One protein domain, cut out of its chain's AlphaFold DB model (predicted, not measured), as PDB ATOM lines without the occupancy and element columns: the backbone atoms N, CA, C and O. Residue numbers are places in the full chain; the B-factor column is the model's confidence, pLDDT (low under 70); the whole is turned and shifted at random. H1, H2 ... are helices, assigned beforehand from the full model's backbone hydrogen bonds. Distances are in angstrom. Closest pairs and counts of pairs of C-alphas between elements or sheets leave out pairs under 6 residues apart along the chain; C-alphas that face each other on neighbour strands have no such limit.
ATOM      1  N   GLN A  97     334.330   4.201  21.558       89.81
ATOM      2  CA  GLN A  97     333.292   3.223  21.843       89.81
ATOM      3  C   GLN A  97     332.435   2.906  20.610       89.81
ATOM      4  O   GLN A  97     332.188   1.730  20.348       89.81
ATOM      5  N   GLU A  98     332.030   3.914  19.837       88.69
ATOM      6  CA  GLU A  98     331.315   3.723  18.569       88.69
ATOM      7  C   GLU A  98     332.173   2.946  17.566       88.69
ATOM      8  O   GLU A  98     331.713   1.943  17.030       88.69
ATOM      9  N   LEU A  99     333.463   3.277  17.429       88.88
ATOM     10  CA  LEU A  99     334.392   2.521  16.578       88.88
ATOM     11  C   LEU A  99     334.500   1.043  16.988       88.88
ATOM     12  O   LEU A  99     334.590   0.156  16.137       88.88
ATOM     13  N   LYS A 100     334.479   0.749  18.295       90.75
ATOM     14  CA  LYS A 100     334.466  -0.635  18.798       90.75
ATOM     15  C   LYS A 100     333.166  -1.357  18.459       90.75
ATOM     16  O   LYS A 100     333.214  -2.564  18.217       90.75
ATOM     17  N   PHE A 101     332.027  -0.670  18.480       90.75
ATOM     18  CA  PHE A 101     330.753  -1.261  18.079       90.75
ATOM     19  C   PHE A 101     330.705  -1.511  16.575       90.75
ATOM     20  O   PHE A 101     330.408  -2.636  16.187       90.75
ATOM     21  N   GLU A 102     331.120  -0.547  15.757       89.25
ATOM     22  CA  GLU A 102     331.208  -0.700  14.302       89.25
ATOM     23  C   GLU A 102     332.121  -1.860  13.900       89.25
ATOM     24  O   GLU A 102     331.738  -2.732  13.122       89.25
ATOM     25  N   ALA A 103     333.305  -1.967  14.512       88.62
ATOM     26  CA  ALA A 103     334.210  -3.084  14.251       88.62
ATOM     27  C   ALA A 103     333.593  -4.445  14.624       88.62
ATOM     28  O   ALA A 103     333.826  -5.447  13.946       88.62
ATOM     29  N   ARG A 104     332.804  -4.502  15.707       91.94
ATOM     30  CA  ARG A 104     332.096  -5.724  16.115       91.94
ATOM     31  C   ARG A 104     330.956  -6.059  15.159       91.94
ATOM     32  O   ARG A 104     330.813  -7.229  14.818       91.94
ATOM     33  N   LEU A 105     330.181  -5.066  14.729       90.88
ATOM     34  CA  LEU A 105     329.098  -5.242  13.763       90.88
ATOM     35  C   LEU A 105     329.649  -5.741  12.424       90.88
ATOM     36  O   LEU A 105     329.202  -6.779  11.945       90.88
ATOM     37  N   ALA A 106     330.707  -5.114  11.908       87.88
ATOM     38  CA  ALA A 106     331.385  -5.552  10.690       87.88
ATOM     39  C   ALA A 106     331.941  -6.986  10.805       87.88
ATOM     40  O   ALA A 106     331.857  -7.778   9.866       87.88
ATOM     41  N   ALA A 107     332.483  -7.365  11.970       88.94
ATOM     42  CA  ALA A 107     332.950  -8.732  12.201       88.94
ATOM     43  C   ALA A 107     331.798  -9.755  12.193       88.94
ATOM     44  O   ALA A 107     331.953 -10.854  11.655       88.94
ATOM     45  N   ILE A 108     330.645  -9.401  12.768       90.81
ATOM     46  CA  ILE A 108     329.440 -10.240  12.753       90.81
ATOM     47  C   ILE A 108     328.919 -10.388  11.321       90.81
ATOM     48  O   ILE A 108     328.681 -11.513  10.882       90.81
ATOM     49  N   GLU A 109     328.805  -9.284  10.583       90.25
ATOM     50  CA  GLU A 109     328.380  -9.261   9.181       90.25
ATOM     51  C   GLU A 109     329.242 -10.202   8.326       90.25
ATOM     52  O   GLU A 109     328.733 -11.099   7.643       90.25
ATOM     53  N   TYR A 110     330.565 -10.083   8.470       87.56
ATOM     54  CA  TYR A 110     331.536 -10.950   7.812       87.56
ATOM     55  C   TYR A 110     331.333 -12.429   8.177       87.56
ATOM     56  O   TYR A 110     331.347 -13.298   7.302       87.56
ATOM     57  N   MET A 111     331.150 -12.750   9.462       86.19
ATOM     58  CA  MET A 111     330.959 -14.134   9.907       86.19
ATOM     59  C   MET A 111     329.670 -14.755   9.364       86.19
ATOM     60  O   MET A 111     329.680 -15.926   8.959       86.19
ATOM     61  N   ILE A 112     328.575 -13.992   9.342       89.31
ATOM     62  CA  ILE A 112     327.284 -14.448   8.817       89.31
ATOM     63  C   ILE A 112     327.413 -14.720   7.322       89.31
ATOM     64  O   ILE A 112     327.164 -15.848   6.892       89.31
ATOM     65  N   GLY A 113     327.874 -13.741   6.537       85.75
ATOM     66  CA  GLY A 113     328.000 -13.928   5.094       85.75
ATOM     67  C   GLY A 113     328.986 -15.044   4.734       85.75
ATOM     68  O   GLY A 113     328.672 -15.880   3.893       85.75
ATOM     69  N   HIS A 114     330.106 -15.181   5.457       83.12
ATOM     70  CA  HIS A 114     331.034 -16.302   5.268       83.12
ATOM     71  C   HIS A 114     330.376 -17.671   5.497       83.12
ATOM     72  O   HIS A 114     330.621 -18.621   4.746       83.12
ATOM     73  N   THR A 115     329.562 -17.788   6.546       84.56
ATOM     74  CA  THR A 115     328.854 -19.030   6.879       84.56
ATOM     75  C   THR A 115     327.805 -19.356   5.818       84.56
ATOM     76  O   THR A 115     327.766 -20.491   5.341       84.56
ATOM     77  N   LEU A 116     327.031 -18.361   5.378       85.62
ATOM     78  CA  LEU A 116     326.050 -18.512   4.302       85.62
ATOM     79  C   LEU A 116     326.709 -18.967   2.995       85.62
ATOM     80  O   LEU A 116     326.286 -19.967   2.420       85.62
ATOM     81  N   SER A 117     327.821 -18.348   2.583       82.69
ATOM     82  CA  SER A 117     328.574 -18.788   1.399       82.69
ATOM     83  C   SER A 117     329.018 -20.243   1.481       82.69
ATOM     84  O   SER A 117     329.022 -20.954   0.478       82.69
ATOM     85  N   ARG A 118     329.442 -20.706   2.666       82.88
ATOM     86  CA  ARG A 118     329.839 -22.110   2.851       82.88
ATOM     87  C   ARG A 118     328.653 -23.047   2.668       82.88
ATOM     88  O   ARG A 118     328.820 -24.063   2.003       82.88
ATOM     89  N   LEU A 119     327.492 -22.703   3.219       83.44
ATOM     90  CA  LEU A 119     326.275 -23.494   3.052       83.44
ATOM     91  C   LEU A 119     325.857 -23.560   1.581       83.44
ATOM     92  O   LEU A 119     325.630 -24.653   1.073       83.44
ATOM     93  N   TYR A 120     325.868 -22.431   0.872       83.44
ATOM     94  CA  TYR A 120     325.546 -22.387  -0.558       83.44
ATOM     95  C   TYR A 120     326.480 -23.243  -1.419       83.44
ATOM     96  O   TYR A 120     326.041 -23.885  -2.373       83.44
ATOM     97  N   LEU A 121     327.767 -23.305  -1.068       79.12
ATOM     98  CA  LEU A 121     328.719 -24.190  -1.741       79.12
ATOM     99  C   LEU A 121     328.496 -25.665  -1.399       79.12
ATOM    100  O   LEU A 121     328.556 -26.497  -2.297       79.12
ATOM    101  N   MET A 122     328.243 -25.995  -0.128       79.56
ATOM    102  CA  MET A 122     328.008 -27.376   0.314       79.56
ATOM    103  C   MET A 122     326.734 -27.970  -0.285       79.56
ATOM    104  O   MET A 122     326.716 -29.142  -0.645       79.56
ATOM    105  N   LEU A 123     325.682 -27.162  -0.396       79.75
ATOM    106  CA  LEU A 123     324.393 -27.577  -0.941       79.75
ATOM    107  C   LEU A 123     324.369 -27.572  -2.477       79.75
ATOM    108  O   LEU A 123     323.381 -28.005  -3.062       79.75
ATOM    109  N   GLY A 124     325.423 -27.069  -3.134       77.62
ATOM    110  CA  GLY A 124     325.479 -26.964  -4.594       77.62
ATOM    111  C   GLY A 124     324.336 -26.128  -5.174       77.62
ATOM    112  O   GLY A 124     323.901 -26.381  -6.295       77.62
ATOM    113  N   THR A 125     323.813 -25.173  -4.400       74.88
ATOM    114  CA  THR A 125     322.534 -24.529  -4.702       74.88
ATOM    115  C   THR A 125     322.642 -23.714  -5.997       74.88
ATOM    116  O   THR A 125     323.559 -22.885  -6.116       74.88
ATOM    117  N   PRO A 126     321.749 -23.939  -6.981       76.62
ATOM    118  CA  PRO A 126     321.666 -23.094  -8.165       76.62
ATOM    119  C   PRO A 126     321.163 -21.698  -7.780       76.62
ATOM    120  O   PRO A 126     320.386 -21.548  -6.836       76.62
ATOM    121  N   GLU A 127     321.601 -20.680  -8.521       74.19
ATOM    122  CA  GLU A 127     321.337 -19.265  -8.209       74.19
ATOM    123  C   GLU A 127     319.832 -18.963  -8.088       74.19
ATOM    124  O   GLU A 127     319.396 -18.294  -7.160       74.19
ATOM    125  N   GLU A 128     319.014 -19.556  -8.957       76.62
ATOM    126  CA  GLU A 128     317.555 -19.374  -8.973       76.62
ATOM    127  C   GLU A 128     316.877 -19.850  -7.675       76.62
ATOM    128  O   GLU A 128     315.926 -19.234  -7.189       76.62
ATOM    129  N   GLN A 129     317.371 -20.940  -7.079       76.12
ATOM    130  CA  GLN A 129     316.864 -21.430  -5.792       76.12
ATOM    131  C   GLN A 129     317.327 -20.544  -4.636       76.12
ATOM    132  O   GLN A 129     316.589 -20.363  -3.667       76.12
ATOM    133  N   LEU A 130     318.524 -19.969  -4.752       76.12
ATOM    134  CA  LEU A 130     319.058 -19.009  -3.795       76.12
ATOM    135  C   LEU A 130     318.157 -17.775  -3.709       76.12
ATOM    136  O   LEU A 130     317.708 -17.409  -2.626       76.12
ATOM    137  N   GLU A 131     317.813 -17.204  -4.864       80.81
ATOM    138  CA  GLU A 131     316.918 -16.050  -4.966       80.81
ATOM    139  C   GLU A 131     315.519 -16.353  -4.418       80.81
ATOM    140  O   GLU A 131     314.904 -15.505  -3.771       80.81
ATOM    141  N   ALA A 132     315.003 -17.568  -4.640       80.44
ATOM    142  CA  ALA A 132     313.714 -17.980  -4.094       80.44
ATOM    143  C   ALA A 132     313.723 -18.030  -2.555       80.44
ATOM    144  O   ALA A 132     312.802 -17.510  -1.920       80.44
ATOM    145  N   ILE A 133     314.774 -18.598  -1.957       79.31
ATOM    146  CA  ILE A 133     314.949 -18.657  -0.497       79.31
ATOM    147  C   ILE A 133     315.138 -17.248   0.085       79.31
ATOM    148  O   ILE A 133     314.568 -16.911   1.126       79.31
ATOM    149  N   GLU A 134     315.914 -16.395  -0.582       80.69
ATOM    150  CA  GLU A 134     316.127 -15.006  -0.168       80.69
ATOM    151  C   GLU A 134     314.836 -14.181  -0.216       80.69
ATOM    152  O   GLU A 134     314.566 -13.406   0.706       80.69
ATOM    153  N   ARG A 135     314.005 -14.377  -1.245       82.25
ATOM    154  CA  ARG A 135     312.696 -13.724  -1.351       82.25
ATOM    155  C   ARG A 135     311.767 -14.166  -0.223       82.25
ATOM    156  O   ARG A 135     311.246 -13.323   0.500       82.25
ATOM    157  N   GLN A 136     311.645 -15.477  -0.009       82.44
ATOM    158  CA  GLN A 136     310.796 -16.040   1.044       82.44
ATOM    159  C   GLN A 136     311.228 -15.579   2.445       82.44
ATOM    160  O   GLN A 136     310.397 -15.210   3.274       82.44
ATOM    161  N   SER A 137     312.532 -15.587   2.723       77.62
ATOM    162  CA  SER A 137     313.064 -15.111   4.005       77.62
ATOM    163  C   SER A 137     312.889 -13.601   4.185       77.62
ATOM    164  O   SER A 137     312.606 -13.160   5.297       77.62
ATOM    165  N   GLY A 138     312.989 -12.816   3.106       78.19
ATOM    166  CA  GLY A 138     312.695 -11.383   3.119       78.19
ATOM    167  C   GLY A 138     311.238 -11.084   3.480       78.19
ATOM    168  O   GLY A 138     310.977 -10.243   4.335       78.19
ATOM    169  N   GLU A 139     310.290 -11.820   2.898       81.12
ATOM    170  CA  GLU A 139     308.857 -11.693   3.202       81.12
ATOM    171  C   GLU A 139     308.528 -12.104   4.646       81.12
ATOM    172  O   GLU A 139     307.762 -11.425   5.340       81.12
ATOM    173  N   ALA A 140     309.144 -13.187   5.131       80.00
ATOM    174  CA  ALA A 140     308.990 -13.638   6.512       80.00
ATOM    175  C   ALA A 140     309.528 -12.603   7.513       80.00
ATOM    176  O   ALA A 140     308.884 -12.330   8.527       80.00
ATOM    177  N   LEU A 141     310.677 -11.988   7.218       75.56
ATOM    178  CA  LEU A 141     311.243 -10.945   8.066       75.56
ATOM    179  C   LEU A 141     310.406  -9.665   8.039       75.56
ATOM    180  O   LEU A 141     310.124  -9.110   9.096       75.56
ATOM    181  N   ALA A 142     309.960  -9.227   6.859       76.00
ATOM    182  CA  ALA A 142     309.068  -8.076   6.736       76.00
ATOM    183  C   ALA A 142     307.785  -8.268   7.563       76.00
ATOM    184  O   ALA A 142     307.306  -7.338   8.207       76.00
ATOM    185  N   SER A 143     307.271  -9.499   7.613       77.62
ATOM    186  CA  SER A 143     306.128  -9.860   8.453       77.62
ATOM    187  C   SER A 143     306.458  -9.811   9.951       77.62
ATOM    188  O   SER A 143     305.630  -9.377  10.746       77.62
ATOM    189  N   ALA A 144     307.665 -10.224  10.351       75.56
ATOM    190  CA  ALA A 144     308.111 -10.202  11.746       75.56
ATOM    191  C   ALA A 144     308.400  -8.786  12.278       75.56
ATOM    192  O   ALA A 144     308.298  -8.555  13.481       75.56
ATOM    193  N   LEU A 145     308.746  -7.843  11.399       71.62
ATOM    194  CA  LEU A 145     309.071  -6.455  11.748       71.62
ATOM    195  C   LEU A 145     307.849  -5.536  11.884       71.62
ATOM    196  O   LEU A 145     308.016  -4.328  12.037       71.62
ATOM    197  N   GLN A 146     306.627  -6.077  11.865       70.88
ATOM    198  CA  GLN A 146     305.412  -5.310  12.149       70.88
ATOM    199  C   GLN A 146     305.428  -4.804  13.604       70.88
ATOM    200  O   GLN A 146     305.004  -5.484  14.536       70.88
ATOM    201  N   LEU A 147     305.964  -3.600  13.796       67.75
ATOM    202  CA  LEU A 147     306.052  -2.893  15.070       67.75
ATOM    203  C   LEU A 147     304.820  -2.004  15.284       67.75
ATOM    204  O   LEU A 147     304.224  -1.493  14.340       67.75
ATOM    205  N   ASN A 148     304.455  -1.794  16.553       64.31
ATOM    206  CA  ASN A 148     303.275  -1.009  16.945       64.31
ATOM    207  C   ASN A 148     303.403   0.504  16.664       64.31
ATOM    208  O   ASN A 148     302.398   1.208  16.726       64.31
ATOM    209  N   ASP A 149     304.611   1.006  16.387       74.81
ATOM    210  CA  ASP A 149     304.870   2.404  16.030       74.81
ATOM    211  C   ASP A 149     305.415   2.495  14.591       74.81
ATOM    212  O   ASP A 149     306.536   2.036  14.353       74.81
ATOM    213  N   PRO A 150     304.657   3.065  13.634       73.38
ATOM    214  CA  PRO A 150     304.992   3.014  12.211       73.38
ATOM    215  C   PRO A 150     306.283   3.765  11.857       73.38
ATOM    216  O   PRO A 150     307.053   3.283  11.039       73.38
ATOM    217  N   ALA A 151     306.584   4.894  12.507       73.44
ATOM    218  CA  ALA A 151     307.773   5.683  12.164       73.44
ATOM    219  C   ALA A 151     309.082   4.986  12.577       73.44
ATOM    220  O   ALA A 151     310.055   4.964  11.822       73.44
ATOM    221  N   THR A 152     309.100   4.380  13.768       70.44
ATOM    222  CA  THR A 152     310.241   3.580  14.235       70.44
ATOM    223  C   THR A 152     310.337   2.256  13.471       70.44
ATOM    224  O   THR A 152     311.442   1.782  13.205       70.44
ATOM    225  N   ALA A 153     309.194   1.677  13.082       72.31
ATOM    226  CA  ALA A 153     309.142   0.485  12.240       72.31
ATOM    227  C   ALA A 153     309.788   0.730  10.873       72.31
ATOM    228  O   ALA A 153     310.599  -0.084  10.441       72.31
ATOM    229  N   ASP A 154     309.469   1.853  10.225       75.94
ATOM    230  CA  ASP A 154     309.945   2.167   8.879       75.94
ATOM    231  C   ASP A 154     311.469   2.320   8.847       75.94
ATOM    232  O   ASP A 154     312.135   1.633   8.072       75.94
ATOM    233  N   MET A 155     312.028   3.139   9.745       75.69
ATOM    234  CA  MET A 155     313.475   3.367   9.842       75.69
ATOM    235  C   MET A 155     314.240   2.078  10.164       75.69
ATOM    236  O   MET A 155     315.212   1.751   9.486       75.69
ATOM    237  N   LEU A 156     313.765   1.305  11.146       75.19
ATOM    238  CA  LEU A 156     314.372   0.021  11.484       75.19
ATOM    239  C   LEU A 156     314.256  -0.974  10.317       75.19
ATOM    240  O   LEU A 156     315.174  -1.758  10.082       75.19
ATOM    241  N   SER A 157     313.148  -0.952   9.570       77.00
ATOM    242  CA  SER A 157     312.970  -1.836   8.417       77.00
ATOM    243  C   SER A 157     313.966  -1.525   7.304       77.00
ATOM    244  O   SER A 157     314.495  -2.460   6.706       77.00
ATOM    245  N   GLU A 158     314.257  -0.248   7.050       83.00
ATOM    246  CA  GLU A 158     315.213   0.153   6.019       83.00
ATOM    247  C   GLU A 158     316.644  -0.218   6.421       83.00
ATOM    248  O   GLU A 158     317.332  -0.886   5.651       83.00
ATOM    249  N   GLU A 159     317.060   0.070   7.658       83.06
ATOM    250  CA  GLU A 159     318.383  -0.340   8.156       83.06
ATOM    251  C   GLU A 159     318.569  -1.864   8.112       83.06
ATOM    252  O   GLU A 159     319.631  -2.373   7.742       83.06
ATOM    253  N   ILE A 160     317.532  -2.629   8.466       83.00
ATOM    254  CA  ILE A 160     317.583  -4.091   8.399       83.00
ATOM    255  C   ILE A 160     317.669  -4.567   6.944       83.00
ATOM    256  O   ILE A 160     318.472  -5.459   6.659       83.00
ATOM    257  N   LYS A 161     316.900  -3.982   6.017       82.19
ATOM    258  CA  LYS A 161     316.972  -4.319   4.585       82.19
ATOM    259  C   LYS A 161     318.360  -4.047   4.016       82.19
ATOM    260  O   LYS A 161     318.909  -4.917   3.342       82.19
ATOM    261  N   GLU A 162     318.947  -2.890   4.314       87.94
ATOM    262  CA  GLU A 162     320.293  -2.540   3.856       87.94
ATOM    263  C   GLU A 162     321.341  -3.526   4.383       87.94
ATOM    264  O   GLU A 162     322.150  -4.047   3.615       87.94
ATOM    265  N   ASN A 163     321.298  -3.845   5.678       86.81
ATOM    266  CA  ASN A 163     322.226  -4.801   6.280       86.81
ATOM    267  C   ASN A 163     322.068  -6.211   5.696       86.81
ATOM    268  O   ASN A 163     323.060  -6.900   5.451       86.81
ATOM    269  N   MET A 164     320.836  -6.647   5.425       83.31
ATOM    270  CA  MET A 164     320.596  -7.917   4.741       83.31
ATOM    271  C   MET A 164     321.195  -7.936   3.340       83.31
ATOM    272  O   MET A 164     321.812  -8.931   2.960       83.31
ATOM    273  N   GLU A 165     321.016  -6.859   2.578       87.69
ATOM    274  CA  GLU A 165     321.545  -6.763   1.221       87.69
ATOM    275  C   GLU A 165     323.075  -6.804   1.221       87.69
ATOM    276  O   GLU A 165     323.678  -7.534   0.434       87.69
ATOM    277  N   ARG A 166     323.720  -6.122   2.176       88.88
ATOM    278  CA  ARG A 166     325.177  -6.197   2.353       88.88
ATOM    279  C   ARG A 166     325.654  -7.618   2.660       88.88
ATOM    280  O   ARG A 166     326.551  -8.121   1.979       88.88
ATOM    281  N   ILE A 167     325.012  -8.304   3.613       88.56
ATOM    282  CA  ILE A 167     325.339  -9.696   3.971       88.56
ATOM    283  C   ILE A 167     325.172 -10.628   2.763       88.56
ATOM    284  O   ILE A 167     326.022 -11.492   2.530       88.56
ATOM    285  N   ARG A 168     324.092 -10.461   1.988       85.44
ATOM    286  CA  ARG A 168     323.823 -11.249   0.774       85.44
ATOM    287  C   ARG A 168     324.873 -11.006  -0.297       85.44
ATOM    288  O   ARG A 168     325.430 -11.971  -0.821       85.44
ATOM    289  N   SER A 169     325.185  -9.743  -0.580       88.50
ATOM    290  CA  SER A 169     326.218  -9.369  -1.546       88.50
ATOM    291  C   SER A 169     327.560 -10.004  -1.180       88.50
ATOM    292  O   SER A 169     328.144 -10.742  -1.977       88.50
ATOM    293  N   TYR A 170     327.986  -9.846   0.077       87.56
ATOM    294  CA  TYR A 170     329.220 -10.447   0.572       87.56
ATOM    295  C   TYR A 170     329.216 -11.978   0.431       87.56
ATOM    296  O   TYR A 170     330.208 -12.587   0.011       87.56
ATOM    297  N   ALA A 171     328.079 -12.619   0.723       87.25
ATOM    298  CA  ALA A 171     327.951 -14.059   0.582       87.25
ATOM    299  C   ALA A 171     328.111 -14.518  -0.881       87.25
ATOM    300  O   ALA A 171     328.811 -15.506  -1.141       87.25
ATOM    301  N   ARG A 172     327.503 -13.803  -1.835       85.81
ATOM    302  CA  ARG A 172     327.577 -14.096  -3.277       85.81
ATOM    303  C   ARG A 172     328.975 -13.854  -3.841       85.81
ATOM    304  O   ARG A 172     329.493 -14.710  -4.560       85.81
ATOM    305  N   GLU A 173     329.628 -12.759  -3.461       87.69
ATOM    306  CA  GLU A 173     331.012 -12.465  -3.854       87.69
ATOM    307  C   GLU A 173     331.966 -13.590  -3.429       87.69
ATOM    308  O   GLU A 173     332.744 -14.105  -4.237       87.69
ATOM    309  N   LEU A 174     331.865 -14.050  -2.180       84.94
ATOM    310  CA  LEU A 174     332.659 -15.174  -1.683       84.94
ATOM    311  C   LEU A 174     332.393 -16.478  -2.449       84.94
ATOM    312  O   LEU A 174     333.332 -17.242  -2.708       84.94
ATOM    313  N   VAL A 175     331.133 -16.758  -2.794       85.19
ATOM    314  CA  VAL A 175     330.761 -17.926  -3.607       85.19
ATOM    315  C   VAL A 175     331.381 -17.813  -5.000       85.19
ATOM    316  O   VAL A 175     332.006 -18.772  -5.453       85.19
ATOM    317  N   ALA A 176     331.296 -16.649  -5.647       84.69
ATOM    318  CA  ALA A 176     331.888 -16.397  -6.960       84.69
ATOM    319  C   ALA A 176     333.421 -16.546  -6.947       84.69
ATOM    320  O   ALA A 176     333.996 -17.215  -7.811       84.69
ATOM    321  N   VAL A 177     334.100 -16.011  -5.926       84.69
ATOM    322  CA  VAL A 177     335.556 -16.161  -5.746       84.69
ATOM    323  C   VAL A 177     335.947 -17.625  -5.533       84.69
ATOM    324  O   VAL A 177     336.971 -18.078  -6.043       84.69
ATOM    325  N   LYS A 178     335.155 -18.401  -4.787       81.06
ATOM    326  CA  LYS A 178     335.449 -19.825  -4.574       81.06
ATOM    327  C   LYS A 178     335.162 -20.663  -5.815       81.06
ATOM    328  O   LYS A 178     336.005 -21.474  -6.180       81.06
ATOM    329  N   ARG A 179     334.033 -20.440  -6.493       76.31
ATOM    330  CA  ARG A 179     333.683 -21.131  -7.745       76.31
ATOM    331  C   ARG A 179     334.704 -20.836  -8.849       76.31
ATOM    332  O   ARG A 179     335.151 -21.768  -9.505       76.31
ATOM    333  N   SER A 180     335.162 -19.591  -8.999       76.00
ATOM    334  CA  SER A 180     336.191 -19.235  -9.996       76.00
ATOM    335  C   SER A 180     337.553 -19.892  -9.738       76.00
ATOM    336  O   SER A 180     338.247 -20.248 -10.686       76.00
ATOM    337  N   LYS A 181     337.922 -20.128  -8.472       68.06
ATOM    338  CA  LYS A 181     339.154 -20.856  -8.111       68.06
ATOM    339  C   LYS A 181     339.079 -22.366  -8.366       68.06
ATOM    340  O   LYS A 181     340.122 -22.992  -8.504       68.06
ATOM    341  N   VAL A 182     337.879 -22.943  -8.444       61.16
ATOM    342  CA  VAL A 182     337.668 -24.375  -8.727       61.16
ATOM    343  C   VAL A 182     337.759 -24.688 -10.235       61.16
ATOM    344  O   VAL A 182     337.978 -25.836 -10.603       61.16
ATOM    345  N   VAL A 183     337.682 -23.684 -11.123       53.44
ATOM    346  CA  VAL A 183     337.642 -23.853 -12.598       53.44
ATOM    347  C   VAL A 183     339.026 -23.741 -13.275       53.44
ATOM    348  O   VAL A 183     339.125 -23.436 -14.459       53.44
TER     349      VAL A 183
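What this domain is: This is residues 97 to 183 of the 187 residues of an uncharacterized protein of Rhizobium fredii (strain HH103) (UniProt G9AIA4). The long helix H3 is crossed steeply by H1, whose residues 97 to 105 stick out, while H2 runs back beside H3 with little contact. The printed part has 87 residues with three named helices, H1, H2, H3 along the chain, and no named strand: all helix. It is loose, radius of gyration of the C-alphas 15.3 A, and flat, spanning 50 by 35 by 14 A.

Where its parts are: H3, residues 150 to 182, is 47.5 A long and ends at C-alpha 182 (337.668, -24.375, -8.727). H1, residues 97 to 122, is 37.8 A long from C-alpha 97 (333.292, 3.223, 21.843). H2 is residues 127 to 144, 25.6 A.

How they stand to each other: With residues 167 to 175 alone, H3 touches H1, residues 109 to 121; the closest C-alphas, Gly 113 and Ala 171, are 4.5 A apart. They run the same way at a steep tilt of 51 degrees. H2 and H3 are close but not clearly touching, closest C-alphas Ala 142 and Ser 157 at 7.5 A, opposite ways at a shallow tilt of 20 degrees. Every O i to N i+4 pair is within hydrogen-bond range in H1, H2 and H3.

The domain as a whole: The C-alphas of Asp 149 and Val 183, the two farthest apart, are 50.8 A apart. There is no cut, and both links are tight. Residues 147 to 148 and 181 to 183 have pLDDT under 70.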